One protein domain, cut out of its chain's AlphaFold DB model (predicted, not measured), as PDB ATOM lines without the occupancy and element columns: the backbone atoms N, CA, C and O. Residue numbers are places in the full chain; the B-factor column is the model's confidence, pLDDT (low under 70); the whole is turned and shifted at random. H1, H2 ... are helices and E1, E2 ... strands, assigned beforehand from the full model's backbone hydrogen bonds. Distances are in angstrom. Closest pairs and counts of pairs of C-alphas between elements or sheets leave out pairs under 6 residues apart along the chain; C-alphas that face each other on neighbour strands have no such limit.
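Overview. This is residues 55 to 94 of the 163 residues of the protein "uncharacterized protein LOC103518311 isoform X1" of Diaphorina citri (UniProt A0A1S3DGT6). A hairpin of two short strands, E1 and E2, stands at one side of an open loop of chain; the link after E2 swings out to a short helix, H1, and the tail runs back past the hairpin's turn. The printed part has 40 residues, with E1, E2 and H1 in that order, the two strands antiparallel; it is mixed, with under half of the residues in named elements. It is only just loose, close to compact, with a radius of gyration of the C-alphas of 10.8 A, and only just flat, spanning 30 by 20 by 11 A.

Arrangement. E1, residues 56 to 60, and E2, residues 66 to 70, form a hairpin, antiparallel at 145 degrees. N 57 and O 69, 2.9 A apart, are within hydrogen-bond range, as are N 67 and O 59, at 2.8 A. H1, residues 82 to 87, is apart from E1; each of its O i to N i+4 pairs is within hydrogen-bond range.

Along the chain. E1 and E2 each measure 12.8 A, H1 8.7 A. C-alpha 56 is at (-152.949, -31.313, 46.292), C-alpha 87 at (-166.112, -37.111, 54.795).

Size, cuts and confidence. The C-alphas farthest apart, of Asp 75 and Arg 94, are 32.1 A apart. The printed part has no cut. E1 to E2 is a tight link, E2 to H1 a long one. Residues 75 to 83, of which 82 and 83 belong to H1, stand free. Residues 91 to 94 have pLDDT under 70.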
ATOM      1  N   PRO A  55    -152.519 -26.645  47.275       92.38
ATOM      2  CA  PRO A  55    -151.790 -27.883  47.490       92.38
ATOM      3  C   PRO A  55    -152.714 -29.090  47.318       92.38
ATOM      4  O   PRO A  55    -153.817 -29.140  47.877       92.38
ATOM      5  N   ALA A  56    -152.237 -30.078  46.565       93.25
ATOM      6  CA  ALA A  56    -152.949 -31.313  46.292       93.25
ATOM      7  C   ALA A  56    -152.085 -32.535  46.622       93.25
ATOM      8  O   ALA A  56    -150.864 -32.508  46.471       93.25
ATOM      9  N   GLU A  57    -152.721 -33.609  47.082       91.75
ATOM     10  CA  GLU A  57    -152.065 -34.869  47.438       91.75
ATOM     11  C   GLU A  57    -152.780 -36.049  46.785       91.75
ATOM     12  O   GLU A  57    -153.999 -36.045  46.644       91.75
ATOM     13  N   LEU A  58    -152.027 -37.083  46.410       92.25
ATOM     14  CA  LEU A  58    -152.612 -38.343  45.959       92.25
ATOM     15  C   LEU A  58    -153.035 -39.163  47.176       92.25
ATOM     16  O   LEU A  58    -152.187 -39.633  47.936       92.25
ATOM     17  N   ILE A  59    -154.342 -39.331  47.346       88.88
ATOM     18  CA  ILE A  59    -154.947 -40.067  48.456       88.88
ATOM     19  C   ILE A  59    -155.791 -41.207  47.889       88.88
ATOM     20  O   ILE A  59    -156.381 -41.091  46.817       88.88
ATOM     21  N   ASP A  60    -155.853 -42.322  48.608       86.75
ATOM     22  CA  ASP A  60    -156.777 -43.398  48.278       86.75
ATOM     23  C   ASP A  60    -158.183 -43.053  48.798       86.75
ATOM     24  O   ASP A  60    -158.383 -42.835  49.995       86.75
ATOM     25  N   ASN A  61    -159.167 -43.007  47.901       85.38
ATOM     26  CA  ASN A  61    -160.574 -42.824  48.252       85.38
ATOM     27  C   ASN A  61    -161.120 -44.093  48.950       85.38
ATOM     28  O   ASN A  61    -160.487 -45.147  48.963       85.38
ATOM     29  N   ALA A  62    -162.343 -44.036  49.470       83.38
ATOM     30  CA  ALA A  62    -163.066 -45.127  50.110       83.38
ATOM     31  C   ALA A  62    -163.091 -46.444  49.301       83.38
ATOM     32  O   ALA A  62    -163.152 -47.539  49.858       83.38
ATOM     33  N   PHE A  63    -163.018 -46.366  47.974       85.75
ATOM     34  CA  PHE A  63    -162.983 -47.542  47.101       85.75
ATOM     35  C   PHE A  63    -161.568 -48.079  46.825       85.75
ATOM     36  O   PHE A  63    -161.415 -48.992  46.015       85.75
ATOM     37  N   GLY A  64    -160.536 -47.520  47.465       87.00
ATOM     38  CA  GLY A  64    -159.127 -47.849  47.233       87.00
ATOM     39  C   GLY A  64    -158.585 -47.348  45.891       87.00
ATOM     40  O   GLY A  64    -157.624 -47.909  45.369       87.00
ATOM     41  N   LEU A  65    -159.232 -46.339  45.299       88.94
ATOM     42  CA  LEU A  65    -158.799 -45.692  44.060       88.94
ATOM     43  C   LEU A  65    -157.993 -44.437  44.388       88.94
ATOM     44  O   LEU A  65    -158.404 -43.666  45.252       88.94
ATOM     45  N   LYS A  66    -156.890 -44.219  43.669       89.62
ATOM     46  CA  LYS A  66    -156.077 -43.007  43.809       89.62
ATOM     47  C   LYS A  66    -156.831 -41.805  43.254       89.62
ATOM     48  O   LYS A  66    -157.207 -41.803  42.083       89.62
ATOM     49  N   GLU A  67    -157.001 -40.787  44.078       90.25
ATOM     50  CA  GLU A  67    -157.639 -39.521  43.744       90.25
ATOM     51  C   GLU A  67    -156.727 -38.356  44.142       90.25
ATOM     52  O   GLU A  67    -155.976 -38.435  45.116       90.25
ATOM     53  N   VAL A  68    -156.769 -37.273  43.366       93.25
ATOM     54  CA  VAL A  68    -156.057 -36.033  43.688       93.25
ATOM     55  C   VAL A  68    -156.918 -35.235  44.667       93.25
ATOM     56  O   VAL A  68    -157.894 -34.595  44.281       93.25
ATOM     57  N   TYR A  69    -156.564 -35.276  45.948       91.12
ATOM     58  CA  TYR A  69    -157.233 -34.523  47.000       91.12
ATOM     59  C   TYR A  69    -156.676 -33.103  47.083       91.12
ATOM     60  O   TYR A  69    -155.505 -32.906  47.409       91.12
ATOM     61  N   THR A  70    -157.523 -32.104  46.835       92.94
ATOM     62  CA  THR A  70    -157.168 -30.688  46.998       92.94
ATOM     63  C   THR A  70    -157.423 -30.241  48.437       92.94
ATOM     64  O   THR A  70    -158.537 -30.346  48.954       92.94
ATOM     65  N   LYS A  71    -156.388 -29.741  49.121       91.50
ATOM     66  CA  LYS A  71    -156.495 -29.348  50.534       91.50
ATOM     67  C   LYS A  71    -157.289 -28.057  50.682       91.50
ATOM     68  O   LYS A  71    -157.100 -27.121  49.912       91.50
ATOM     69  N   SER A  72    -158.170 -27.991  51.670       90.81
ATOM     70  CA  SER A  72    -158.842 -26.750  52.082       90.81
ATOM     71  C   SER A  72    -158.221 -26.212  53.365       90.81
ATOM     72  O   SER A  72    -157.624 -26.968  54.133       90.81
ATOM     73  N   GLU A  73    -158.404 -24.921  53.606       92.25
ATOM     74  CA  GLU A  73    -158.100 -24.303  54.893       92.25
ATOM     75  C   GLU A  73    -159.185 -24.668  55.916       92.25
ATOM     76  O   GLU A  73    -160.370 -24.742  55.586       92.25
ATOM     77  N   TYR A  74    -158.764 -24.936  57.152       91.81
ATOM     78  CA  TYR A  74    -159.635 -25.276  58.273       91.81
ATOM     79  C   TYR A  74    -159.134 -24.578  59.535       91.81
ATOM     80  O   TYR A  74    -157.926 -24.481  59.745       91.81
ATOM     81  N   ASP A  75    -160.059 -24.170  60.408       95.06
ATOM     82  CA  ASP A  75    -159.724 -23.488  61.667       95.06
ATOM     83  C   ASP A  75    -159.038 -24.408  62.687       95.06
ATOM     84  O   ASP A  75    -158.317 -23.953  63.573       95.06
ATOM     85  N   VAL A  76    -159.282 -25.719  62.585       95.19
ATOM     86  CA  VAL A  76    -158.762 -26.732  63.507       95.19
ATOM     87  C   VAL A  76    -157.948 -27.797  62.769       95.19
ATOM     88  O   VAL A  76    -158.255 -28.119  61.617       95.19
ATOM     89  N   PRO A  77    -156.949 -28.406  63.437       93.50
ATOM     90  CA  PRO A  77    -156.212 -29.541  62.897       93.50
ATOM     91  C   PRO A  77    -157.104 -30.711  62.468       93.50
ATOM     92  O   PRO A  77    -158.204 -30.937  62.990       93.50
ATOM     93  N   LYS A  78    -156.581 -31.506  61.533       88.75
ATOM     94  CA  LYS A  78    -157.256 -32.655  60.915       88.75
ATOM     95  C   LYS A  78    -157.701 -33.714  61.932       88.75
ATOM     96  O   LYS A  78    -158.724 -34.370  61.728       88.75
ATOM     97  N   GLU A  79    -156.978 -33.874  63.039       88.69
ATOM     98  CA  GLU A  79    -157.319 -34.835  64.096       88.69
ATOM     99  C   GLU A  79    -158.543 -34.406  64.919       88.69
ATOM    100  O   GLU A  79    -159.237 -35.256  65.477       88.69
ATOM    101  N   LEU A  80    -158.832 -33.104  64.984       92.44
ATOM    102  CA  LEU A  80    -159.950 -32.550  65.754       92.44
ATOM    103  C   LEU A  80    -161.196 -32.302  64.892       92.44
ATOM    104  O   LEU A  80    -162.313 -32.251  65.414       92.44
ATOM    105  N   ASN A  81    -161.025 -32.172  63.575       93.88
ATOM    106  CA  ASN A  81    -162.119 -31.904  62.653       93.88
ATOM    107  C   ASN A  81    -162.972 -33.161  62.373       93.88
ATOM    108  O   ASN A  81    -162.676 -33.962  61.484       93.88
ATOM    109  N   LYS A  82    -164.083 -33.302  63.106       91.19
ATOM    110  CA  LYS A  82    -165.029 -34.422  62.948       91.19
ATOM    111  C   LYS A  82    -165.705 -34.455  61.578       91.19
ATOM    112  O   LYS A  82    -165.963 -35.539  61.060       91.19
ATOM    113  N   GLU A  83    -166.001 -33.295  60.991       90.00
ATOM    114  CA  GLU A  83    -166.631 -33.223  59.668       90.00
ATOM    115  C   GLU A  83    -165.670 -33.708  58.587       90.00
ATOM    116  O   GLU A  83    -166.038 -34.531  57.746       90.00
ATOM    117  N   TRP A  84    -164.409 -33.272  58.664       89.75
ATOM    118  CA  TRP A  84    -163.366 -33.724  57.751       89.75
ATOM    119  C   TRP A  84    -163.158 -35.241  57.840       89.75
ATOM    120  O   TRP A  84    -163.123 -35.905  56.805       89.75
ATOM    121  N   GLN A  85    -163.083 -35.799  59.054       87.00
ATOM    122  CA  GLN A  85    -162.900 -37.242  59.271       87.00
ATOM    123  C   GLN A  85    -164.088 -38.071  58.788       87.00
ATOM    124  O   GLN A  85    -163.906 -39.170  58.267       87.00
ATOM    125  N   LYS A  86    -165.306 -37.545  58.941       87.00
ATOM    126  CA  LYS A  86    -166.521 -38.197  58.449       87.00
ATOM    127  C   LYS A  86    -166.545 -38.267  56.921       87.00
ATOM    128  O   LYS A  86    -166.963 -39.282  56.373       87.00
ATOM    129  N   ASN A  87    -166.110 -37.199  56.256       84.44
ATOM    130  CA  ASN A  87    -166.112 -37.111  54.795       84.44
ATOM    131  C   ASN A  87    -164.920 -37.830  54.152       84.44
ATOM    132  O   ASN A  87    -165.027 -38.284  53.018       84.44
ATOM    133  N   ASN A  88    -163.807 -37.965  54.877       80.06
ATOM    134  CA  ASN A  88    -162.598 -38.649  54.424       80.06
ATOM    135  C   ASN A  88    -162.279 -39.824  55.359       80.06
ATOM    136  O   ASN A  88    -161.277 -39.778  56.085       80.06
ATOM    137  N   PRO A  89    -163.131 -40.867  55.396       74.19
ATOM    138  CA  PRO A  89    -162.845 -42.035  56.207       74.19
ATOM    139  C   PRO A  89    -161.568 -42.692  55.687       74.19
ATOM    140  O   PRO A  89    -161.460 -43.026  54.507       74.19
ATOM    141  N   VAL A  90    -160.596 -42.896  56.576       70.50
ATOM    142  CA  VAL A  90    -159.396 -43.670  56.251       70.50
ATOM    143  C   VAL A  90    -159.830 -45.119  56.078       70.50
ATOM    144  O   VAL A  90    -160.044 -45.835  57.057       70.50
ATOM    145  N   ILE A  91    -160.021 -45.543  54.832       68.12
ATOM    146  CA  ILE A  91    -160.353 -46.931  54.533       68.12
ATOM    147  C   ILE A  91    -159.057 -47.714  54.418       68.12
ATOM    148  O   ILE A  91    -158.159 -47.375  53.650       68.12
ATOM    149  N   ASP A  92    -158.960 -48.785  55.202       67.00
ATOM    150  CA  ASP A  92    -157.868 -49.724  55.043       67.00
ATOM    151  C   ASP A  92    -158.083 -50.513  53.743       67.00
ATOM    152  O   ASP A  92    -158.910 -51.435  53.660       67.00
ATOM    153  N   ASN A  93    -157.294 -50.164  52.723       64.06
ATOM    154  CA  ASN A  93    -157.219 -50.842  51.425       64.06
ATOM    155  C   ASN A  93    -156.856 -52.334  51.543       64.06
ATOM    156  O   ASN A  93    -156.839 -53.074  50.557       64.06
ATOM    157  N   ARG A  94    -156.571 -52.821  52.755       64.56
ATOM    158  CA  ARG A  94    -156.363 -54.239  53.042       64.56
ATOM    159  C   ARG A  94    -157.654 -55.048  53.114       64.56
ATOM    160  O   ARG A  94    -157.553 -56.277  53.045       64.56
TER     161      ARG A  94